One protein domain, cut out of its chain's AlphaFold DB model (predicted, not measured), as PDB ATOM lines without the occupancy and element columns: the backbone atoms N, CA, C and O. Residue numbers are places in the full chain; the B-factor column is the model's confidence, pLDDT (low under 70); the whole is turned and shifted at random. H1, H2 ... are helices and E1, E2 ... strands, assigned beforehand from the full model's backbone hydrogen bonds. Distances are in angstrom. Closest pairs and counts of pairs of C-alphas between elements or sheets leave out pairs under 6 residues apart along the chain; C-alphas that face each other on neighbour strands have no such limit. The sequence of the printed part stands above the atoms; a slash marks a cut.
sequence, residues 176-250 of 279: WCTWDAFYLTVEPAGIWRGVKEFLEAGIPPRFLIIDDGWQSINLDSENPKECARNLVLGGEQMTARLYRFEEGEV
ATOM      1  N   TRP A 176     -21.506 -28.720 -44.417       91.81
ATOM      2  CA  TRP A 176     -22.670 -28.111 -45.050       91.81
ATOM      3  C   TRP A 176     -22.277 -26.791 -45.712       91.81
ATOM      4  O   TRP A 176     -21.429 -26.070 -45.185       91.81
ATOM      5  N   CYS A 177     -22.878 -26.492 -46.863       91.31
ATOM      6  CA  CYS A 177     -22.764 -25.207 -47.539       91.31
ATOM      7  C   CYS A 177     -24.124 -24.504 -47.525       91.31
ATOM      8  O   CYS A 177     -25.142 -25.148 -47.780       91.31
ATOM      9  N   THR A 178     -24.154 -23.203 -47.241       87.06
ATOM     10  CA  THR A 178     -25.402 -22.426 -47.133       87.06
ATOM     11  C   THR A 178     -26.131 -22.227 -48.466       87.06
ATOM     12  O   THR A 178     -27.336 -21.982 -48.441       87.06
ATOM     13  N   TRP A 179     -25.447 -22.367 -49.609       82.94
ATOM     14  CA  TRP A 179     -25.976 -22.007 -50.932       82.94
ATOM     15  C   TRP A 179     -27.345 -22.619 -51.258       82.94
ATOM     16  O   TRP A 179     -28.311 -21.882 -51.395       82.94
ATOM     17  N   ASP A 180     -27.487 -23.948 -51.293       84.31
ATOM     18  CA  ASP A 180     -28.763 -24.587 -51.680       84.31
ATOM     19  C   ASP A 180     -29.891 -24.406 -50.638       84.31
ATOM     20  O   ASP A 180     -31.039 -24.768 -50.891       84.31
ATOM     21  N   ALA A 181     -29.579 -23.873 -49.451       85.62
ATOM     22  CA  ALA A 181     -30.540 -23.658 -48.367       85.62
ATOM     23  C   ALA A 181     -31.054 -22.211 -48.273       85.62
ATOM     24  O   ALA A 181     -32.174 -21.996 -47.807       85.62
ATOM     25  N   PHE A 182     -30.247 -21.230 -48.686       82.00
ATOM     26  CA  PHE A 182     -30.555 -19.801 -48.540       82.00
ATOM     27  C   PHE A 182     -30.308 -18.981 -49.804       82.00
ATOM     28  O   PHE A 182     -30.852 -17.885 -49.925       82.00
ATOM     29  N   TYR A 183     -29.481 -19.477 -50.725       83.19
ATOM     30  CA  TYR A 183     -28.877 -18.696 -51.798       83.19
ATOM     31  C   TYR A 183     -28.419 -17.329 -51.258       83.19
ATOM     32  O   TYR A 183     -27.700 -17.284 -50.271       83.19
ATOM     33  N   LEU A 184     -28.916 -16.223 -51.820       77.50
ATOM     34  CA  LEU A 184     -28.545 -14.852 -51.451       77.50
ATOM     35  C   LEU A 184     -29.176 -14.311 -50.158       77.50
ATOM     36  O   LEU A 184     -28.972 -13.147 -49.833       77.50
ATOM     37  N   THR A 185     -29.967 -15.102 -49.428       79.44
ATOM     38  CA  THR A 185     -30.624 -14.667 -48.182       79.44
ATOM     39  C   THR A 185     -30.034 -15.378 -46.964       79.44
ATOM     40  O   THR A 185     -30.756 -16.015 -46.190       79.44
ATOM     41  N   VAL A 186     -28.706 -15.336 -46.821       79.31
ATOM     42  CA  VAL A 186     -27.994 -15.982 -45.711       79.31
ATOM     43  C   VAL A 186     -28.124 -15.135 -44.444       79.31
ATOM     44  O   VAL A 186     -27.493 -14.093 -44.316       79.31
ATOM     45  N   GLU A 187     -28.905 -15.612 -43.473       80.00
ATOM     46  CA  GLU A 187     -29.059 -14.974 -42.156       80.00
ATOM     47  C   GLU A 187     -28.567 -15.882 -41.005       80.00
ATOM     48  O   GLU A 187     -28.708 -17.112 -41.080       80.00
ATOM     49  N   PRO A 188     -28.058 -15.322 -39.885       83.19
ATOM     50  CA  PRO A 188     -27.594 -16.117 -38.744       83.19
ATOM     51  C   PRO A 188     -28.668 -17.034 -38.147       83.19
ATOM     52  O   PRO A 188     -28.363 -18.148 -37.723       83.19
ATOM     53  N   ALA A 189     -29.931 -16.591 -38.128       87.56
ATOM     54  CA  ALA A 189     -31.053 -17.381 -37.623       87.56
ATOM     55  C   ALA A 189     -31.315 -18.625 -38.491       87.56
ATOM     56  O   ALA A 189     -31.515 -19.724 -37.962       87.56
ATOM     57  N   GLY A 190     -31.236 -18.469 -39.816       88.50
ATOM     58  CA  GLY A 190     -31.295 -19.555 -40.787       88.50
ATOM     59  C   GLY A 190     -30.153 -20.553 -40.601       88.50
ATOM     60  O   GLY A 190     -30.412 -21.749 -40.445       88.50
ATOM     61  N   ILE A 191     -28.905 -20.071 -40.534       89.50
ATOM     62  CA  ILE A 191     -27.721 -20.911 -40.281       89.50
ATOM     63  C   ILE A 191     -27.886 -21.704 -38.980       89.50
ATOM     64  O   ILE A 191     -27.699 -22.922 -38.966       89.50
ATOM     65  N   TRP A 192     -28.262 -21.032 -37.887       91.75
ATOM     66  CA  TRP A 192     -28.436 -21.666 -36.580       91.75
ATOM     67  C   TRP A 192     -29.519 -22.748 -36.608       91.75
ATOM     68  O   TRP A 192     -29.303 -23.842 -36.079       91.75
ATOM     69  N   ARG A 193     -30.655 -22.479 -37.268       94.06
ATOM     70  CA  ARG A 193     -31.716 -23.472 -37.481       94.06
ATOM     71  C   ARG A 193     -31.192 -24.685 -38.250       94.06
ATOM     72  O   ARG A 193     -31.360 -25.795 -37.760       94.06
ATOM     73  N   GLY A 194     -30.512 -24.493 -39.380       92.62
ATOM     74  CA  GLY A 194     -29.990 -25.603 -40.185       92.62
ATOM     75  C   GLY A 194     -28.964 -26.461 -39.432       92.62
ATOM     76  O   GLY A 194     -29.077 -27.684 -39.408       92.62
ATOM     77  N   VAL A 195     -28.010 -25.840 -38.722       93.31
ATOM     78  CA  VAL A 195     -27.049 -26.572 -37.868       93.31
ATOM     79  C   VAL A 195     -27.765 -27.356 -36.763       93.31
ATOM     80  O   VAL A 195     -27.391 -28.497 -36.478       93.31
ATOM     81  N   LYS A 196     -28.802 -26.770 -36.153       95.25
ATOM     82  CA  LYS A 196     -29.614 -27.429 -35.127       95.25
ATOM     83  C   LYS A 196     -30.403 -28.616 -35.697       95.25
ATOM     84  O   LYS A 196     -30.377 -29.682 -35.092       95.25
ATOM     85  N   GLU A 197     -31.033 -28.466 -36.858       96.19
ATOM     86  CA  GLU A 197     -31.770 -29.537 -37.542       96.19
ATOM     87  C   GLU A 197     -30.847 -30.713 -37.903       96.19
ATOM     88  O   GLU A 197     -31.185 -31.865 -37.632       96.19
ATOM     89  N   PHE A 198     -29.630 -30.451 -38.402       95.94
ATOM     90  CA  PHE A 198     -28.622 -31.500 -38.616       95.94
ATOM     91  C   PHE A 198     -28.212 -32.217 -37.322       95.94
ATOM     92  O   PHE A 198     -27.992 -33.430 -37.333       95.94
ATOM     93  N   LEU A 199     -28.085 -31.487 -36.209       95.44
ATOM     94  CA  LEU A 199     -27.753 -32.068 -34.908       95.44
ATOM     95  C   LEU A 199     -28.894 -32.953 -34.379       95.44
ATOM     96  O   LEU A 199     -28.633 -34.072 -33.941       95.44
ATOM     97  N   GLU A 200     -30.139 -32.482 -34.461       97.31
ATOM     98  CA  GLU A 200     -31.343 -33.216 -34.039       97.31
ATOM     99  C   GLU A 200     -31.608 -34.450 -34.920       97.31
ATOM    100  O   GLU A 200     -32.021 -35.491 -34.409       97.31
ATOM    101  N   ALA A 201     -31.271 -34.390 -36.213       97.06
ATOM    102  CA  ALA A 201     -31.297 -35.534 -37.129       97.06
ATOM    103  C   ALA A 201     -30.144 -36.543 -36.917       97.06
ATOM    104  O   ALA A 201     -30.094 -37.573 -37.591       97.06
ATOM    105  N   GLY A 202     -29.195 -36.268 -36.012       96.81
ATOM    106  CA  GLY A 202     -28.041 -37.135 -35.750       96.81
ATOM    107  C   GLY A 202     -26.934 -37.072 -36.813       96.81
ATOM    108  O   GLY A 202     -26.035 -37.913 -36.804       96.81
ATOM    109  N   ILE A 203     -26.957 -36.066 -37.695       95.12
ATOM    110  CA  ILE A 203     -26.011 -35.869 -38.808       95.12
ATOM    111  C   ILE A 203     -25.217 -34.546 -38.664       95.12
ATOM    112  O   ILE A 203     -25.130 -33.770 -39.618       95.12
ATOM    113  N   PRO A 204     -24.630 -34.222 -37.492       92.94
ATOM    114  CA  PRO A 204     -24.023 -32.912 -37.277       92.94
ATOM    115  C   PRO A 204     -22.862 -32.667 -38.259       92.94
ATOM    116  O   PRO A 204     -21.960 -33.515 -38.324       92.94
ATOM    117  N   PRO A 205     -22.810 -31.524 -38.971       92.38
ATOM    118  CA  PRO A 205     -21.654 -31.156 -39.784       92.38
ATOM    119  C   PRO A 205     -20.398 -30.957 -38.919       92.38
ATOM    120  O   PRO A 205     -20.455 -30.761 -37.703       92.38
ATOM    121  N   ARG A 206     -19.221 -31.058 -39.540       92.25
ATOM    122  CA  ARG A 206     -17.907 -30.771 -38.921       92.25
ATOM    123  C   ARG A 206     -17.269 -29.490 -39.450       92.25
ATOM    124  O   ARG A 206     -16.303 -29.020 -38.860       92.25
ATOM    125  N   PHE A 207     -17.807 -28.946 -40.534       88.94
ATOM    126  CA  PHE A 207     -17.540 -27.598 -41.011       88.94
ATOM    127  C   PHE A 207     -18.788 -27.020 -41.668       88.94
ATOM    128  O   PHE A 207     -19.662 -27.755 -42.133       88.94
ATOM    129  N   LEU A 208     -18.824 -25.696 -41.706       88.69
ATOM    130  CA  LEU A 208     -19.803 -24.895 -42.416       88.69
ATOM    131  C   LEU A 208     -19.043 -24.052 -43.439       88.69
ATOM    132  O   LEU A 208     -18.040 -23.428 -43.090       88.69
ATOM    133  N   ILE A 209     -19.520 -24.036 -44.676       86.19
ATOM    134  CA  ILE A 209     -19.180 -23.014 -45.661       86.19
ATOM    135  C   ILE A 209     -20.354 -22.040 -45.674       86.19
ATOM    136  O   ILE A 209     -21.485 -22.432 -45.968       86.19
ATOM    137  N   ILE A 210     -20.077 -20.791 -45.305       82.31
ATOM    138  CA  ILE A 210     -21.000 -19.681 -45.515       82.31
ATOM    139  C   ILE A 210     -20.691 -19.159 -46.922       82.31
ATOM    140  O   ILE A 210     -19.694 -18.467 -47.130       82.31
ATOM    141  N   ASP A 211     -21.482 -19.633 -47.879       81.19
ATOM    142  CA  ASP A 211     -21.484 -19.226 -49.286       81.19
ATOM    143  C   ASP A 211     -22.041 -17.801 -49.453       81.19
ATOM    144  O   ASP A 211     -22.460 -17.185 -48.472       81.19
ATOM    145  N   ASP A 212     -22.042 -17.291 -50.682       73.56
ATOM    146  CA  ASP A 212     -22.530 -15.955 -51.045       73.56
ATOM    147  C   ASP A 212     -23.948 -15.655 -50.507       73.56
ATOM    148  O   ASP A 212     -24.782 -16.553 -50.381       73.56
ATOM    149  N   GLY A 213     -24.214 -14.383 -50.185       73.00
ATOM    150  CA  GLY A 213     -25.491 -13.911 -49.638       73.00
ATOM    151  C   GLY A 213     -25.478 -13.400 -48.194       73.00
ATOM    152  O   GLY A 213     -26.536 -13.035 -47.689       73.00
ATOM    153  N   TRP A 214     -24.324 -13.371 -47.513       69.88
ATOM    154  CA  TRP A 214     -24.177 -12.726 -46.189       69.88
ATOM    155  C   TRP A 214     -23.487 -11.355 -46.260       69.88
ATOM    156  O   TRP A 214     -23.532 -10.577 -45.303       69.88
ATOM    157  N   GLN A 215     -22.803 -11.070 -47.371       63.81
ATOM    158  CA  GLN A 215     -21.973  -9.882 -47.535       63.81
ATOM    159  C   GLN A 215     -22.768  -8.625 -47.908       63.81
ATOM    160  O   GLN A 215     -23.714  -8.666 -48.691       63.81
ATOM    161  N   SER A 216     -22.277  -7.470 -47.451       66.12
ATOM    162  CA  SER A 216     -22.636  -6.169 -48.023       66.12
ATOM    163  C   SER A 216     -21.953  -5.977 -49.386       66.12
ATOM    164  O   SER A 216     -20.733  -5.762 -49.451       66.12
ATOM    165  N   ILE A 217     -22.730  -6.023 -50.472       67.12
ATOM    166  CA  ILE A 217     -22.230  -5.884 -51.849       67.12
ATOM    167  C   ILE A 217     -22.850  -4.683 -52.578       67.12
ATOM    168  O   ILE A 217     -23.946  -4.235 -52.250       67.12
ATOM    169  N   ASN A 218     -22.105  -4.109 -53.526       61.59
ATOM    170  CA  ASN A 218     -22.440  -2.844 -54.193       61.59
ATOM    171  C   ASN A 218     -21.930  -2.851 -55.645       61.59
ATOM    172  O   ASN A 218     -20.839  -3.368 -55.905       61.59
ATOM    173  N   LEU A 219     -22.713  -2.315 -56.584       65.81
ATOM    174  CA  LEU A 219     -22.359  -2.228 -58.005       65.81
ATOM    175  C   LEU A 219     -21.365  -1.082 -58.272       65.81
ATOM    176  O   LEU A 219     -21.526   0.014 -57.751       65.81
ATOM    177  N   ASP A 220     -20.410  -1.259 -59.192       64.69
ATOM    178  CA  ASP A 220     -19.452  -0.194 -59.584       64.69
ATOM    179  C   ASP A 220     -20.113   1.134 -60.035       64.69
ATOM    180  O   ASP A 220     -19.455   2.176 -60.075       64.69
ATOM    181  N   SER A 221     -21.398   1.100 -60.404       66.94
ATOM    182  CA  SER A 221     -22.215   2.242 -60.829       66.94
ATOM    183  C   SER A 221     -23.076   2.881 -59.726       66.94
ATOM    184  O   SER A 221     -23.719   3.896 -59.992       66.94
ATOM    185  N   GLU A 222     -23.150   2.294 -58.531       67.69
ATOM    186  CA  GLU A 222     -24.022   2.740 -57.434       67.69
ATOM    187  C   GLU A 222     -23.302   3.658 -56.430       67.69
ATOM    188  O   GLU A 222     -22.093   3.889 -56.497       67.69
ATOM    189  N   ASN A 223     -24.058   4.242 -55.490       70.94
ATOM    190  CA  ASN A 223     -23.480   5.043 -54.412       70.94
ATOM    191  C   ASN A 223     -22.649   4.133 -53.492       70.94
ATOM    192  O   ASN A 223     -23.241   3.281 -52.827       70.94
ATOM    193  N   PRO A 224     -21.329   4.347 -53.325       64.25
ATOM    194  CA  PRO A 224     -20.501   3.500 -52.464       64.25
ATOM    195  C   PRO A 224     -20.947   3.462 -50.991       64.25
ATOM    196  O   PRO A 224     -20.479   2.637 -50.221       64.25
ATOM    197  N   LYS A 225     -21.812   4.374 -50.534       67.06
ATOM    198  CA  LYS A 225     -22.289   4.385 -49.142       67.06
ATOM    199  C   LYS A 225     -23.497   3.487 -48.881       67.06
ATOM    200  O   LYS A 225     -23.831   3.313 -47.712       67.06
ATOM    201  N   GLU A 226     -24.119   2.940 -49.918       64.94
ATOM    202  CA  GLU A 226     -25.348   2.146 -49.836       64.94
ATOM    203  C   GLU A 226     -25.056   0.661 -50.130       64.94
ATOM    204  O   GLU A 226     -23.985   0.319 -50.628       64.94
ATOM    205  N   CYS A 227     -25.968  -0.245 -49.776       62.91
ATOM    206  CA  CYS A 227     -25.896  -1.651 -50.187       62.91
ATOM    207  C   CYS A 227     -26.816  -1.859 -51.393       62.91
ATOM    208  O   CYS A 227     -27.912  -1.290 -51.409       62.91
ATOM    209  N   ALA A 228     -26.411  -2.687 -52.359       64.38
ATOM    210  CA  ALA A 228     -27.291  -3.090 -53.451       64.38
ATOM    211  C   ALA A 228     -28.547  -3.767 -52.870       64.38
ATOM    212  O   ALA A 228     -28.455  -4.622 -51.984       64.38
ATOM    213  N   ARG A 229     -29.731  -3.368 -53.348       62.75
ATOM    214  CA  ARG A 229     -31.033  -3.891 -52.897       62.75
ATOM    215  C   ARG A 229     -31.698  -4.680 -54.026       62.75
ATOM    216  O   ARG A 229     -31.625  -4.274 -55.178       62.75
ATOM    217  N   ASN A 230     -32.429  -5.742 -53.677       59.34
ATOM    218  CA  ASN A 230     -33.228  -6.568 -54.602       59.34
ATOM    219  C   ASN A 230     -32.436  -7.371 -55.653       59.34
ATOM    220  O   ASN A 230     -32.909  -7.538 -56.774       59.34
ATOM    221  N   LEU A 231     -31.266  -7.903 -55.298       58.09
ATOM    222  CA  LEU A 231     -30.527  -8.809 -56.182       58.09
ATOM    223  C   LEU A 231     -31.326 -10.090 -56.452       58.09
ATOM    224  O   LEU A 231     -31.713 -10.802 -55.521       58.09
ATOM    225  N   VAL A 232     -31.573 -10.382 -57.728       54.19
ATOM    226  CA  VAL A 232     -32.356 -11.548 -58.147       54.19
ATOM    227  C   VAL A 232     -31.462 -12.781 -58.282       54.19
ATOM    228  O   VAL A 232     -30.342 -12.723 -58.792       54.19
ATOM    229  N   LEU A 233     -31.987 -13.939 -57.870       54.25
ATOM    230  CA  LEU A 233     -31.376 -15.246 -58.115       54.25
ATOM    231  C   LEU A 233     -31.256 -15.508 -59.622       54.25
ATOM    232  O   LEU A 233     -32.221 -15.914 -60.266       54.25
ATOM    233  N   GLY A 234     -30.072 -15.289 -60.191       52.31
ATOM    234  CA  GLY A 234     -29.858 -15.486 -61.630       52.31
ATOM    235  C   GLY A 234     -28.467 -15.131 -62.148       52.31
ATOM    236  O   GLY A 234     -28.032 -15.702 -63.147       52.31
ATOM    237  N   GLY A 235     -27.733 -14.272 -61.440       56.47
ATOM    238  CA  GLY A 235     -26.383 -13.852 -61.806       56.47
ATOM    239  C   GLY A 235     -26.110 -12.380 -61.516       56.47
ATOM    240  O   GLY A 235     -24.951 -12.016 -61.361       56.47
ATOM    241  N   GLU A 236     -27.141 -11.546 -61.354       57.25
ATOM    242  CA  GLU A 236     -26.991 -10.112 -61.073       57.25
ATOM    243  C   GLU A 236     -26.175  -9.806 -59.820       57.25
ATOM    244  O   GLU A 236     -25.544  -8.759 -59.757       57.25
ATOM    245  N   GLN A 237     -26.121 -10.709 -58.840       54.50
ATOM    246  CA  GLN A 237     -25.433 -10.478 -57.572       54.50
ATOM    247  C   GLN A 237     -23.916 -10.272 -57.679       54.50
ATOM    248  O   GLN A 237     -23.252 -10.076 -56.676       54.50
ATOM    249  N   MET A 238     -23.340 -10.322 -58.877       59.72
ATOM    250  CA  MET A 238     -21.969 -10.778 -58.992       59.72
ATOM    251  C   MET A 238     -20.899  -9.728 -59.499       59.72
ATOM    252  O   MET A 238     -19.729  -9.862 -59.174       59.72
ATOM    253  N   THR A 239     -21.146  -8.647 -60.277       59.50
ATOM    254  CA  THR A 239     -20.204  -7.467 -60.277       59.50
ATOM    255  C   THR A 239     -20.591  -6.465 -59.207       59.50
ATOM    256  O   THR A 239     -19.918  -5.447 -59.041       59.50
ATOM    257  N   ALA A 240     -21.600  -6.812 -58.404       57.50
ATOM    258  CA  ALA A 240     -21.609  -6.317 -57.056       57.50
ATOM    259  C   ALA A 240     -20.322  -6.824 -56.396       57.50
ATOM    260  O   ALA A 240     -20.024  -8.016 -56.388       57.50
ATOM    261  N   ARG A 241     -19.500  -5.891 -55.933       56.03
ATOM    262  CA  ARG A 241     -18.256  -6.209 -55.244       56.03
ATOM    263  C   ARG A 241     -18.504  -6.182 -53.754       56.03
ATOM    264  O   ARG A 241     -19.275  -5.355 -53.264       56.03
ATOM    265  N   LEU A 242     -17.775  -7.030 -53.035       53.28
ATOM    266  CA  LEU A 242     -17.625  -6.903 -51.595       53.28
ATOM    267  C   LEU A 242     -17.122  -5.495 -51.261       53.28
ATOM    268  O   LEU A 242     -15.966  -5.166 -51.534       53.28
ATOM    269  N   TYR A 243     -17.994  -4.676 -50.676       54.25
ATOM    270  CA  TYR A 243     -17.666  -3.296 -50.332       54.25
ATOM    271  C   TYR A 243     -17.326  -3.142 -48.842       54.25
ATOM    272  O   TYR A 243     -16.475  -2.324 -48.486       54.25
ATOM    273  N   ARG A 244     -17.925  -3.962 -47.962       53.75
ATOM    274  CA  ARG A 244     -17.580  -4.039 -46.529       53.75
ATOM    275  C   ARG A 244     -17.713  -5.452 -45.975       53.75
ATOM    276  O   ARG A 244     -18.533  -6.234 -46.433       53.75
ATOM    277  N   PHE A 245     -16.958  -5.720 -44.911       49.44
ATOM    278  CA  PHE A 245     -17.066  -6.924 -44.076       49.44
ATOM    279  C   PHE A 245     -18.093  -6.758 -42.935       49.44
ATOM    280  O   PHE A 245     -17.945  -7.353 -41.871       49.44
ATOM    281  N   GLU A 246     -19.097  -5.903 -43.136       50.66
ATOM    282  CA  GLU A 246     -20.220  -5.703 -42.217       50.66
ATOM    283  C   GLU A 246     -21.374  -6.620 -42.657       50.66
ATOM    284  O   GLU A 246     -21.607  -6.785 -43.861       50.66
ATOM    285  N   GLU A 247     -22.064  -7.227 -41.686       51.38
ATOM    286  CA  GLU A 247     -23.281  -8.023 -41.899       51.38
ATOM    287  C   GLU A 247     -24.305  -7.184 -42.677       51.38
ATOM    288  O   GLU A 247     -24.578  -6.040 -42.309       51.38
ATOM    289  N   GLY A 248     -24.798  -7.709 -43.803       53.16
ATOM    290  CA  GLY A 248     -25.587  -6.914 -44.743       53.16
ATOM    291  C   GLY A 248     -26.940  -6.464 -44.187       53.16
ATOM    292  O   GLY A 248     -27.630  -7.216 -43.504       53.16
ATOM    293  N   GLU A 249     -27.392  -5.269 -44.583       51.84
ATOM    294  CA  GLU A 249     -28.765  -4.783 -44.348       51.84
ATOM    295  C   GLU A 249     -29.811  -5.528 -45.221       51.84
ATOM    296  O   GLU A 249     -30.734  -4.929 -45.771       51.84
ATOM    297  N   VAL A 250     -29.711  -6.857 -45.355       50.59
ATOM    298  CA  VAL A 250     -30.562  -7.712 -46.219       50.59
ATOM    299  C   VAL A 250     -31.978  -7.916 -45.629       50.59
ATOM    300  O   VAL A 250     -32.715  -8.832 -45.989       50.59
TER     301      VAL A 250
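This is residues 176 to 250 of the 279 residues of an uncharacterized protein of Vanilla planifolia (UniProt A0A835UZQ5). A helical end with H1 and H2 and a small hairpin of strands E1 and E2 lie at opposite ends of a loose, only just elongated shape, 47 by 24 by 17 A. The printed part has 75 residues, under half in named elements, in the order H1, H2, E1, E2; the class is mixed, the sheet E1 - E2 antiparallel, and the radius of gyration of the C-alphas 14.2 A.

Residues 176 to 177 pair, parallel, with residues 208 to 209. H1, residues 179 to 182, is close to but not clearly touching H2, residues 188 to 200; their closest C-alphas, of Phe 182 and Gly 190, are 7.8 A apart. Every O i to N i+4 pair in H2 is within hydrogen-bond range; H1 is too short for one. E1, residues 215 to 219, and E2, residues 240 to 247, form an antiparallel hairpin at 148 degrees, with N 241 and O 218 2.9 A apart, within hydrogen-bond range. H1 is apart from both strands, and H2 from E2.

H1 begins at C-alpha 179 (-25.976, -22.007, -50.932). H2 is 18.1 A long, E1 13.0 A. E2, 15.3 A, bends by 80 degrees at residue 244 and ends at C-alpha 247 (-23.281, -8.023, -41.899).

The C-alphas farthest apart, of Gly 202 and Ser 221, are 47.0 A apart. The printed part has no cut; the links H2 to E1 and E1 to E2 are long. Mean pLDDT of the printed part is 73.9, with residues 214 to 222 and 224 to 250 under 70.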